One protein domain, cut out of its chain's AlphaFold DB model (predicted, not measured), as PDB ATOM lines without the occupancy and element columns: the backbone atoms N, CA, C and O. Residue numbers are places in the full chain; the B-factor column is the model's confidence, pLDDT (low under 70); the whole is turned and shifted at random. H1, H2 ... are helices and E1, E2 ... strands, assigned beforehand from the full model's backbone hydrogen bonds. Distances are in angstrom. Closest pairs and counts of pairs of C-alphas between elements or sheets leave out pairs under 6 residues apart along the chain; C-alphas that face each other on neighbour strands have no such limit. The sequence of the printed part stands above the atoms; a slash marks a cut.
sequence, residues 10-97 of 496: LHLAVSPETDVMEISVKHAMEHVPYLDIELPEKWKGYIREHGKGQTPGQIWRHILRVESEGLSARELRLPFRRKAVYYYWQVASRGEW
ATOM      1  N   LEU A  10      -1.160  10.496  55.729       84.56
ATOM      2  CA  LEU A  10      -1.749  11.679  55.122       84.56
ATOM      3  C   LEU A  10      -1.346  12.866  55.994       84.56
ATOM      4  O   LEU A  10      -1.742  12.932  57.157       84.56
ATOM      5  N   HIS A  11      -0.566  13.783  55.436       84.00
ATOM      6  CA  HIS A  11      -0.230  15.048  56.074       84.00
ATOM      7  C   HIS A  11      -1.003  16.166  55.388       84.00
ATOM      8  O   HIS A  11      -1.014  16.264  54.160       84.00
ATOM      9  N   LEU A  12      -1.659  16.988  56.200       87.12
ATOM     10  CA  LEU A  12      -2.402  18.159  55.762       87.12
ATOM     11  C   LEU A  12      -1.735  19.374  56.397       87.12
ATOM     12  O   LEU A  12      -1.795  19.531  57.616       87.12
ATOM     13  N   ALA A  13      -1.098  20.211  55.584       81.12
ATOM     14  CA  ALA A  13      -0.588  21.497  56.035       81.12
ATOM     15  C   ALA A  13      -1.575  22.588  55.613       81.12
ATOM     16  O   ALA A  13      -1.884  22.749  54.432       81.12
ATOM     17  N   VAL A  14      -2.097  23.311  56.601       79.88
ATOM     18  CA  VAL A  14      -3.002  24.441  56.388       79.88
ATOM     19  C   VAL A  14      -2.254  25.697  56.801       79.88
ATOM     20  O   VAL A  14      -1.935  25.861  57.980       79.88
ATOM     21  N   SER A  15      -1.944  26.555  55.832       70.38
ATOM     22  CA  SER A  15      -1.348  27.858  56.112       70.38
ATOM     23  C   SER A  15      -2.433  28.841  56.559       70.38
ATOM     24  O   SER A  15      -3.501  28.875  55.950       70.38
ATOM     25  N   PRO A  16      -2.194  29.663  57.592       63.44
ATOM     26  CA  PRO A  16      -3.090  30.766  57.933       63.44
ATOM     27  C   PRO A  16      -3.022  31.931  56.929       63.44
ATOM     28  O   PRO A  16      -3.843  32.842  57.004       63.44
ATOM     29  N   GLU A  17      -2.056  31.919  56.008       68.44
ATOM     30  CA  GLU A  17      -1.760  33.021  55.082       68.44
ATOM     31  C   GLU A  17      -2.229  32.741  53.648       68.44
ATOM     32  O   GLU A  17      -2.243  33.649  52.817       68.44
ATOM     33  N   THR A  18      -2.607  31.497  53.334       66.12
ATOM     34  CA  THR A  18      -3.052  31.100  51.994       66.12
ATOM     35  C   THR A  18      -4.301  30.225  52.064       66.12
ATOM     36  O   THR A  18      -4.444  29.382  52.945       66.12
ATOM     37  N   ASP A  19      -5.184  30.357  51.072       62.88
ATOM     38  CA  ASP A  19      -6.360  29.484  50.913       62.88
ATOM     39  C   ASP A  19      -5.999  28.094  50.341       62.88
ATOM     40  O   ASP A  19      -6.864  27.340  49.885       62.88
ATOM     41  N   VAL A  20      -4.708  27.749  50.318       57.78
ATOM     42  CA  VAL A  20      -4.190  26.524  49.709       57.78
ATOM     43  C   VAL A  20      -3.805  25.549  50.812       57.78
ATOM     44  O   VAL A  20      -2.890  25.793  51.595       57.78
ATOM     45  N   MET A  21      -4.505  24.417  50.857       76.50
ATOM     46  CA  MET A  21      -4.141  23.291  51.714       76.50
ATOM     47  C   MET A  21      -3.167  22.385  50.965       76.50
ATOM     48  O   MET A  21      -3.501  21.861  49.900       76.50
ATOM     49  N   GLU A  22      -1.987  22.165  51.534       80.56
ATOM     50  CA  GLU A  22      -1.026  21.214  50.987       80.56
ATOM     51  C   GLU A  22      -1.337  19.814  51.521       80.56
ATOM     52  O   GLU A  22      -1.444  19.589  52.732       80.56
ATOM     53  N   ILE A  23      -1.524  18.872  50.596       85.81
ATOM     54  CA  ILE A  23      -1.861  17.484  50.900       85.81
ATOM     55  C   ILE A  23      -0.700  16.607  50.454       85.81
ATOM     56  O   ILE A  23      -0.438  16.478  49.260       85.81
ATOM     57  N   SER A  24      -0.041  15.953  51.406       82.88
ATOM     58  CA  SER A  24       0.984  14.952  51.118       82.88
ATOM     59  C   SER A  24       0.488  13.579  51.544       82.88
ATOM     60  O   SER A  24       0.139  13.361  52.705       82.88
ATOM     61  N   VAL A  25       0.458  12.646  50.596       83.75
ATOM     62  CA  VAL A  25       0.098  11.248  50.839       83.75
ATOM     63  C   VAL A  25       1.280  10.379  50.459       83.75
ATOM     64  O   VAL A  25       1.802  10.490  49.352       83.75
ATOM     65  N   LYS A  26       1.680   9.485  51.362       81.25
ATOM     66  CA  LYS A  26       2.682   8.460  51.079       81.25
ATOM     67  C   LYS A  26       2.150   7.109  51.515       81.25
ATOM     68  O   LYS A  26       1.600   6.984  52.602       81.25
ATOM     69  N   HIS A  27       2.366   6.106  50.676       80.44
ATOM     70  CA  HIS A  27       2.182   4.700  51.010       80.44
ATOM     71  C   HIS A  27       3.560   4.036  50.975       80.44
ATOM     72  O   HIS A  27       4.323   4.267  50.038       80.44
ATOM     73  N   ALA A  28       3.913   3.260  52.001       80.38
ATOM     74  CA  ALA A  28       5.203   2.566  52.057       80.38
ATOM     75  C   ALA A  28       5.221   1.293  51.194       80.38
ATOM     76  O   ALA A  28       6.287   0.795  50.848       80.38
ATOM     77  N   MET A  29       4.043   0.781  50.835       76.75
ATOM     78  CA  MET A  29       3.866  -0.408  50.008       76.75
ATOM     79  C   MET A  29       2.851  -0.141  48.903       76.75
ATOM     80  O   MET A  29       1.786   0.426  49.162       76.75
ATOM     81  N   GLU A  30       3.156  -0.608  47.695       74.62
ATOM     82  CA  GLU A  30       2.191  -0.643  46.603       74.62
ATOM     83  C   GLU A  30       1.045  -1.599  46.943       74.62
ATOM     84  O   GLU A  30       1.236  -2.721  47.416       74.62
ATOM     85  N   HIS A  31      -0.175  -1.142  46.701       77.25
ATOM     86  CA  HIS A  31      -1.374  -1.954  46.806       77.25
ATOM     87  C   HIS A  31      -2.332  -1.576  45.685       77.25
ATOM     88  O   HIS A  31      -2.179  -0.540  45.036       77.25
ATOM     89  N   VAL A  32      -3.348  -2.414  45.478       75.25
ATOM     90  CA  VAL A  32      -4.378  -2.183  44.461       75.25
ATOM     91  C   VAL A  32      -4.930  -0.756  44.619       75.25
ATOM     92  O   VAL A  32      -5.276  -0.382  45.751       75.25
ATOM     93  N   PRO A  33      -4.968   0.056  43.545       65.75
ATOM     94  CA  PRO A  33      -5.430   1.431  43.636       65.75
ATOM     95  C   PRO A  33      -6.859   1.480  44.168       65.75
ATOM     96  O   PRO A  33      -7.679   0.590  43.916       65.75
ATOM     97  N   TYR A  34      -7.150   2.526  44.939       66.94
ATOM     98  CA  TYR A  34      -8.509   2.769  45.394       66.94
ATOM     99  C   TYR A  34      -9.428   2.889  44.178       66.94
ATOM    100  O   TYR A  34      -9.095   3.547  43.196       66.94
ATOM    101  N   LEU A  35     -10.578   2.217  44.251       67.44
ATOM    102  CA  LEU A  35     -11.592   2.286  43.209       67.44
ATOM    103  C   LEU A  35     -11.999   3.753  43.029       67.44
ATOM    104  O   LEU A  35     -12.367   4.389  44.020       67.44
ATOM    105  N   ASP A  36     -11.939   4.268  41.801       67.31
ATOM    106  CA  ASP A  36     -12.415   5.616  41.512       67.31
ATOM    107  C   ASP A  36     -13.923   5.679  41.786       67.31
ATOM    108  O   ASP A  36     -14.724   4.981  41.162       67.31
ATOM    109  N   ILE A  37     -14.294   6.463  42.795       77.56
ATOM    110  CA  ILE A  37     -15.679   6.656  43.229       77.56
ATOM    111  C   ILE A  37     -16.276   7.953  42.673       77.56
ATOM    112  O   ILE A  37     -17.382   8.332  43.085       77.56
ATOM    113  N   GLU A  38     -15.557   8.651  41.789       81.62
ATOM    114  CA  GLU A  38     -16.065   9.830  41.110       81.62
ATOM    115  C   GLU A  38     -17.280   9.503  40.248       81.62
ATOM    116  O   GLU A  38     -17.497   8.392  39.759       81.62
ATOM    117  N   LEU A  39     -18.128  10.515  40.083       88.50
ATOM    118  CA  LEU A  39     -19.266  10.413  39.192       88.50
ATOM    119  C   LEU A  39     -18.760  10.508  37.742       88.50
ATOM    120  O   LEU A  39     -18.135  11.509  37.425       88.50
ATOM    121  N   PRO A  40     -19.053   9.556  36.842       91.19
ATOM    122  CA  PRO A  40     -18.613   9.628  35.448       91.19
ATOM    123  C   PRO A  40     -19.066  10.903  34.721       91.19
ATOM    124  O   PRO A  40     -20.175  11.393  34.956       91.19
ATOM    125  N   GLU A  41     -18.264  11.397  33.770       90.94
ATOM    126  CA  GLU A  41     -18.551  12.639  33.025       90.94
ATOM    127  C   GLU A  41     -19.904  12.630  32.308       90.94
ATOM    128  O   GLU A  41     -20.591  13.651  32.300       90.94
ATOM    129  N   LYS A  42     -20.358  11.473  31.795       93.12
ATOM    130  CA  LYS A  42     -21.704  11.342  31.202       93.12
ATOM    131  C   LYS A  42     -22.805  11.787  32.175       93.12
ATOM    132  O   LYS A  42     -23.738  12.490  31.796       93.12
ATOM    133  N   TRP A  43     -22.656  11.447  33.456       92.75
ATOM    134  CA  TRP A  43     -23.609  11.806  34.502       92.75
ATOM    135  C   TRP A  43     -23.391  13.216  35.037       92.75
ATOM    136  O   TRP A  43     -24.371  13.883  35.365       92.75
ATOM    137  N   LYS A  44     -22.147  13.713  35.069       91.94
ATOM    138  CA  LYS A  44     -21.890  15.139  35.333       91.94
ATOM    139  C   LYS A  44     -22.546  16.019  34.258       91.94
ATOM    140  O   LYS A  44     -23.150  17.034  34.597       91.94
ATOM    141  N   GLY A  45     -22.468  15.626  32.983       90.81
ATOM    142  CA  GLY A  45     -23.147  16.279  31.859       90.81
ATOM    143  C   GLY A  45     -24.667  16.251  32.004       90.81
ATOM    144  O   GLY A  45     -25.298  17.306  31.988       90.81
ATOM    145  N   TYR A  46     -25.239  15.075  32.284       92.50
ATOM    146  CA  TYR A  46     -26.677  14.933  32.531       92.50
ATOM    147  C   TYR A  46     -27.170  15.838  33.670       92.50
ATOM    148  O   TYR A  46     -28.201  16.492  33.542       92.50
ATOM    149  N   ILE A  47     -26.420  15.911  34.778       91.06
ATOM    150  CA  ILE A  47     -26.737  16.790  35.911       91.06
ATOM    151  C   ILE A  47     -26.710  18.266  35.500       91.06
ATOM    152  O   ILE A  47     -27.589  19.010  35.923       91.06
ATOM    153  N   ARG A  48     -25.731  18.703  34.700       89.25
ATOM    154  CA  ARG A  48     -25.653  20.100  34.237       89.25
ATOM    155  C   ARG A  48     -26.866  20.494  33.395       89.25
ATOM    156  O   ARG A  48     -27.367  21.602  33.540       89.25
ATOM    157  N   GLU A  49     -27.349  19.582  32.562       88.81
ATOM    158  CA  GLU A  49     -28.483  19.822  31.666       88.81
ATOM    159  C   GLU A  49     -29.844  19.701  32.379       88.81
ATOM    160  O   GLU A  49     -30.717  20.548  32.212       88.81
ATOM    161  N   HIS A  50     -30.020  18.687  33.231       86.94
ATOM    162  CA  HIS A  50     -31.321  18.335  33.816       86.94
ATOM    163  C   HIS A  50     -31.466  18.719  35.296       86.94
ATOM    164  O   HIS A  50     -32.555  18.606  35.865       86.94
ATOM    165  N   GLY A  51     -30.389  19.179  35.941       80.69
ATOM    166  CA  GLY A  51     -30.336  19.448  37.380       80.69
ATOM    167  C   GLY A  51     -31.328  20.504  37.861       80.69
ATOM    168  O   GLY A  51     -31.804  20.402  38.989       80.69
ATOM    169  N   LYS A  52     -31.709  21.452  36.996       75.06
ATOM    170  CA  LYS A  52     -32.715  22.485  37.301       75.06
ATOM    171  C   LYS A  52     -34.126  21.920  37.471       75.06
ATOM    172  O   LYS A  52     -34.889  22.402  38.298       75.06
ATOM    173  N   GLY A  53     -34.475  20.896  36.688       78.12
ATOM    174  CA  GLY A  53     -35.817  20.302  36.670       78.12
ATOM    175  C   GLY A  53     -35.944  18.993  37.451       78.12
ATOM    176  O   GLY A  53     -37.056  18.535  37.711       78.12
ATOM    177  N   GLN A  54     -34.826  18.363  37.822       83.50
ATOM    178  CA  GLN A  54     -34.817  17.068  38.497       83.50
ATOM    179  C   GLN A  54     -34.073  17.115  39.830       83.50
ATOM    180  O   GLN A  54     -32.938  17.573  39.935       83.50
ATOM    181  N   THR A  55     -34.685  16.528  40.856       83.69
ATOM    182  CA  THR A  55     -34.034  16.295  42.147       83.69
ATOM    183  C   THR A  55     -32.899  15.268  42.025       83.69
ATOM    184  O   THR A  55     -33.004  14.322  41.235       83.69
ATOM    185  N   PRO A  56     -31.873  15.321  42.894       85.06
ATOM    186  CA  PRO A  56     -30.817  14.305  42.941       85.06
ATOM    187  C   PRO A  56     -31.339  12.864  43.074       85.06
ATOM    188  O   PRO A  56     -30.727  11.916  42.587       85.06
ATOM    189  N   GLY A  57     -32.489  12.676  43.733       86.12
ATOM    190  CA  GLY A  57     -33.153  11.376  43.847       86.12
ATOM    191  C   GLY A  57     -33.851  10.915  42.562       86.12
ATOM    192  O   GLY A  57     -33.923   9.712  42.315       86.12
ATOM    193  N   GLN A  58     -34.371  11.833  41.741       89.31
ATOM    194  CA  GLN A  58     -34.855  11.515  40.390       89.31
ATOM    195  C   GLN A  58     -33.687  11.163  39.472       89.31
ATOM    196  O   GLN A  58     -33.736  10.114  38.838       89.31
ATOM    197  N   ILE A  59     -32.612  11.956  39.508       91.38
ATOM    198  CA  ILE A  59     -31.398  11.708  38.723       91.38
ATOM    199  C   ILE A  59     -30.788  10.354  39.099       91.38
ATOM    200  O   ILE A  59     -30.520   9.540  38.226       91.38
ATOM    201  N   TRP A  60     -30.656  10.034  40.391       91.50
ATOM    202  CA  TRP A  60     -30.161   8.719  40.820       91.50
ATOM    203  C   TRP A  60     -31.041   7.560  40.333       91.50
ATOM    204  O   TRP A  60     -30.521   6.533  39.909       91.50
ATOM    205  N   ARG A  61     -32.373   7.710  40.360       89.69
ATOM    206  CA  ARG A  61     -33.288   6.694  39.810       89.69
ATOM    207  C   ARG A  61     -33.142   6.546  38.297       89.69
ATOM    208  O   ARG A  61     -33.235   5.428  37.804       89.69
ATOM    209  N   HIS A  62     -32.919   7.648  37.584       91.06
ATOM    210  CA  HIS A  62     -32.651   7.631  36.150       91.06
ATOM    211  C   HIS A  62     -31.331   6.909  35.845       91.06
ATOM    212  O   HIS A  62     -31.334   5.981  35.044       91.06
ATOM    213  N   ILE A  63     -30.254   7.238  36.566       91.12
ATOM    214  CA  ILE A  63     -28.952   6.563  36.461       91.12
ATOM    215  C   ILE A  63     -29.100   5.063  36.687       91.12
ATOM    216  O   ILE A  63     -28.647   4.277  35.867       91.12
ATOM    217  N   LEU A  64     -29.776   4.661  37.771       89.44
ATOM    218  CA  LEU A  64     -30.004   3.246  38.048       89.44
ATOM    219  C   LEU A  64     -30.740   2.562  36.899       89.44
ATOM    220  O   LEU A  64     -30.337   1.477  36.522       89.44
ATOM    221  N   ARG A  65     -31.775   3.191  36.327       87.88
ATOM    222  CA  ARG A  65     -32.527   2.622  35.200       87.88
ATOM    223  C   ARG A  65     -31.641   2.411  33.970       87.88
ATOM    224  O   ARG A  65     -31.711   1.341  33.379       87.88
ATOM    225  N   VAL A  66     -30.833   3.406  33.609       89.06
ATOM    226  CA  VAL A  66     -29.969   3.363  32.418       89.06
ATOM    227  C   VAL A  66     -28.797   2.400  32.603       89.06
ATOM    228  O   VAL A  66     -28.519   1.607  31.723       89.06
ATOM    229  N   GLU A  67     -28.130   2.404  33.756       87.44
ATOM    230  CA  GLU A  67     -26.992   1.497  33.996       87.44
ATOM    231  C   GLU A  67     -27.438   0.048  34.253       87.44
ATOM    232  O   GLU A  67     -26.624  -0.870  34.211       87.44
ATOM    233  N   SER A  68     -28.719  -0.166  34.571       83.69
ATOM    234  CA  SER A  68     -29.256  -1.490  34.886       83.69
ATOM    235  C   SER A  68     -29.653  -2.333  33.682       83.69
ATOM    236  O   SER A  68     -30.176  -3.400  33.947       83.69
ATOM    237  N   GLU A  69     -29.482  -1.895  32.427       70.88
ATOM    238  CA  GLU A  69     -29.941  -2.572  31.188       70.88
ATOM    239  C   GLU A  69     -29.947  -4.126  31.251       70.88
ATOM    240  O   GLU A  69     -29.008  -4.795  30.835       70.88
ATOM    241  N   GLY A  70     -31.024  -4.719  31.791       66.12
ATOM    242  CA  GLY A  70     -31.207  -6.172  31.952       66.12
ATOM    243  C   GLY A  70     -30.610  -6.838  33.208       66.12
ATOM    244  O   GLY A  70     -30.887  -8.011  33.445       66.12
ATOM    245  N   LEU A  71     -29.845  -6.128  34.039       71.94
ATOM    246  CA  LEU A  71     -29.224  -6.641  35.267       71.94
ATOM    247  C   LEU A  71     -30.161  -6.536  36.478       71.94
ATOM    248  O   LEU A  71     -30.846  -5.530  36.689       71.94
ATOM    249  N   SER A  72     -30.151  -7.549  37.347       69.25
ATOM    250  CA  SER A  72     -30.856  -7.463  38.626       69.25
ATOM    251  C   SER A  72     -30.160  -6.484  39.581       69.25
ATOM    252  O   SER A  72     -28.954  -6.230  39.508       69.25
ATOM    253  N   ALA A  73     -30.899  -5.973  40.571       66.25
ATOM    254  CA  ALA A  73     -30.356  -5.053  41.576       66.25
ATOM    255  C   ALA A  73     -29.167  -5.624  42.385       66.25
ATOM    256  O   ALA A  73     -28.449  -4.858  43.024       66.25
ATOM    257  N   ARG A  74     -28.964  -6.953  42.389       66.94
ATOM    258  CA  ARG A  74     -27.817  -7.612  43.041       66.94
ATOM    259  C   ARG A  74     -26.567  -7.658  42.157       66.94
ATOM    260  O   ARG A  74     -25.468  -7.802  42.688       66.94
ATOM    261  N   GLU A  75     -26.731  -7.537  40.845       72.69
ATOM    262  CA  GLU A  75     -25.658  -7.648  39.849       72.69
ATOM    263  C   GLU A  75     -25.105  -6.281  39.443       72.69
ATOM    264  O   GLU A  75     -23.933  -6.171  39.082       72.69
ATOM    265  N   LEU A  76     -25.910  -5.222  39.570       78.88
ATOM    266  CA  LEU A  76     -25.485  -3.858  39.281       78.88
ATOM    267  C   LEU A  76     -24.391  -3.394  40.259       78.88
ATOM    268  O   LEU A  76     -24.653  -3.076  41.423       78.88
ATOM    269  N   ARG A  77     -23.151  -3.304  39.770       77.06
ATOM    270  CA  ARG A  77     -22.004  -2.760  40.511       77.06
ATOM    271  C   ARG A  77     -21.613  -1.398  39.955       77.06
ATOM    272  O   ARG A  77     -20.829  -1.305  39.019       77.06
ATOM    273  N   LEU A  78     -22.134  -0.338  40.569       83.00
ATOM    274  CA  LEU A  78     -21.685   1.027  40.291       83.00
ATOM    275  C   LEU A  78     -20.480   1.383  41.178       83.00
ATOM    276  O   LEU A  78     -20.539   1.146  42.390       83.00
ATOM    277  N   PRO A  79     -19.409   1.971  40.615       83.56
ATOM    278  CA  PRO A  79     -18.231   2.365  41.389       83.56
ATOM    279  C   PRO A  79     -18.511   3.587  42.285       83.56
ATOM    280  O   PRO A  79     -17.933   3.730  43.362       83.56
ATOM    281  N   PHE A  80     -19.487   4.413  41.909       86.00
ATOM    282  CA  PHE A  80     -19.958   5.573  42.662       86.00
ATOM    283  C   PHE A  80     -21.299   5.301  43.356       86.00
ATOM    284  O   PHE A  80     -22.050   4.378  43.037       86.00
ATOM    285  N   ARG A  81     -21.635   6.138  44.342       87.12
ATOM    286  CA  ARG A  81     -22.871   6.017  45.134       87.12
ATOM    287  C   ARG A  81     -23.812   7.184  44.866       87.12
ATOM    288  O   ARG A  81     -23.379   8.249  44.440       87.12
ATOM    289  N   ARG A  82     -25.075   7.045  45.291       87.38
ATOM    290  CA  ARG A  82     -26.069   8.137  45.333       87.38
ATOM    291  C   ARG A  82     -25.498   9.456  45.869       87.38
ATOM    292  O   ARG A  82     -25.838  10.517  45.364       87.38
ATOM    293  N   LYS A  83     -24.602   9.402  46.863       84.75
ATOM    294  CA  LYS A  83     -23.945  10.592  47.428       84.75
ATOM    295  C   LYS A  83     -23.122  11.393  46.404       84.75
ATOM    296  O   LYS A  83     -23.114  12.611  46.506       84.75
ATOM    297  N   ALA A  84     -22.489  10.748  45.421       87.81
ATOM    298  CA  ALA A  84     -21.725  11.432  44.374       87.81
ATOM    299  C   ALA A  84     -22.642  12.264  43.461       87.81
ATOM    300  O   ALA A  84     -22.333  13.410  43.156       87.81
ATOM    301  N   VAL A  85     -23.825  11.737  43.119       87.69
ATOM    302  CA  VAL A  85     -24.859  12.480  42.372       87.69
ATOM    303  C   VAL A  85     -25.338  13.695  43.154       87.69
ATOM    304  O   VAL A  85     -25.440  14.782  42.603       87.69
ATOM    305  N   TYR A  86     -25.600  13.520  44.451       86.50
ATOM    306  CA  TYR A  86     -25.998  14.620  45.329       86.50
ATOM    307  C   TYR A  86     -24.932  15.714  45.386       86.50
ATOM    308  O   TYR A  86     -25.259  16.890  45.250       86.50
ATOM    309  N   TYR A  87     -23.668  15.324  45.549       85.38
ATOM    310  CA  TYR A  87     -22.543  16.249  45.567       85.38
ATOM    311  C   TYR A  87     -22.424  17.020  44.247       85.38
ATOM    312  O   TYR A  87     -22.430  18.247  44.260       85.38
ATOM    313  N   TYR A  88     -22.394  16.332  43.104       87.44
ATOM    314  CA  TYR A  88     -22.254  17.002  41.808       87.44
ATOM    315  C   TYR A  88     -23.459  17.865  41.444       87.44
ATOM    316  O   TYR A  88     -23.275  18.939  40.884       87.44
ATOM    317  N   TRP A  89     -24.678  17.458  41.805       87.44
ATOM    318  CA  TRP A  89     -25.864  18.301  41.645       87.44
ATOM    319  C   TRP A  89     -25.762  19.588  42.468       87.44
ATOM    320  O   TRP A  89     -26.076  20.670  41.974       87.44
ATOM    321  N   GLN A  90     -25.243  19.503  43.698       81.69
ATOM    322  CA  GLN A  90     -24.979  20.690  44.509       81.69
ATOM    323  C   GLN A  90     -23.900  21.569  43.885       81.69
ATOM    324  O   GLN A  90     -24.067  22.779  43.876       81.69
ATOM    325  N   VAL A  91     -22.815  20.989  43.362       84.12
ATOM    326  CA  VAL A  91     -21.735  21.733  42.693       84.12
ATOM    327  C   VAL A  91     -22.250  22.442  41.439       84.12
ATOM    328  O   VAL A  91     -22.003  23.634  41.280       84.12
ATOM    329  N   ALA A  92     -23.009  21.745  40.593       84.88
ATOM    330  CA  ALA A  92     -23.564  22.297  39.361       84.88
ATOM    331  C   ALA A  92     -24.563  23.436  39.621       84.88
ATOM    332  O   ALA A  92     -24.579  24.416  38.886       84.88
ATOM    333  N   SER A  93     -25.357  23.340  40.691       83.12
ATOM    334  CA  SER A  93     -26.331  24.377  41.059       83.12
ATOM    335  C   SER A  93     -25.723  25.587  41.779       83.12
ATOM    336  O   SER A  93     -26.416  26.587  41.948       83.12
ATOM    337  N   ARG A  94     -24.438  25.556  42.184       85.62
ATOM    338  CA  ARG A  94     -23.792  26.686  42.891       85.62
ATOM    339  C   ARG A  94     -23.850  27.987  42.110       85.62
ATOM    340  O   ARG A  94     -24.065  29.027  42.720       85.62
ATOM    341  N   GLY A  95     -23.687  27.922  40.789       83.38
ATOM    342  CA  GLY A  95     -23.702  29.109  39.931       83.38
ATOM    343  C   GLY A  95     -25.028  29.874  39.950       83.38
ATOM    344  O   GLY A  95     -25.066  31.019  39.526       83.38
ATOM    345  N   GLU A  96     -26.114  29.277  40.452       85.56
ATOM    346  CA  GLU A  96     -27.410  29.954  40.521       85.56
ATOM    347  C   GLU A  96     -27.546  30.903  41.712       85.56
ATOM    348  O   GLU A  96     -28.325  31.853  41.644       85.56
ATOM    349  N   TRP A  97     -26.822  30.638  42.800       89.44
ATOM    350  CA  TRP A  97     -27.003  31.336  44.074       89.44
ATOM    351  C   TRP A  97     -25.712  31.882  44.673       89.44
ATOM    352  O   TRP A  97     -25.771  32.835  45.443       89.44
TER     353      TRP A  97
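Overview. This is residues 10 to 97 of the 496 residues of the protein "MULE domain-containing protein" of Trametes coccinea BRFM310 (UniProt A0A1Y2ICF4). Look for a lone hairpin, E1 and E2, joined by the strap of residues 27 to 40 to a loose cluster in which H1 and H2 pack on H3. The 88 printed residues include, in order, antiparallel E1 and E2, then H1, H2 and H3: mixed class, loose, radius of gyration of the C-alphas 17.5 A, spans 47 by 41 by 16 A.

Along the chain. Find C-alpha 10 at (-1.749, 11.679, 55.122), where E1, residues 10 to 14, begins; E2 is residues 21 to 26, 16.3 A. H1 is residues 41 to 50, H2 56 to 67, and H3 82 to 96, 22.4 A, ending at (-27.410, 29.954, 40.521).

Arrangement. In the hairpin, N 11 and O 24 are 2.9 A apart, within hydrogen-bond range. E1 is apart from H1, H2 and H3. H1 touches H3, closest C-alphas Arg 48 and Ala 92, 6.0 A, at a steep 52 degrees. H2 touches H3 with residues 56 to 60 alone, closest C-alphas Pro 56 and Tyr 86, 5.4 A. Every O i to N i+4 pair is within range in H1 and H2, 9 of 11 in H3.

Size, cuts and confidence. The farthest C-alphas, Glu 17 and Gly 70, are 54.2 A apart. The printed part has no cut; links E2 to H1 and H2 to H3 are long. Look for pLDDT under 70 at residues 16 to 20, 33 to 36, 70 and 72 to 74.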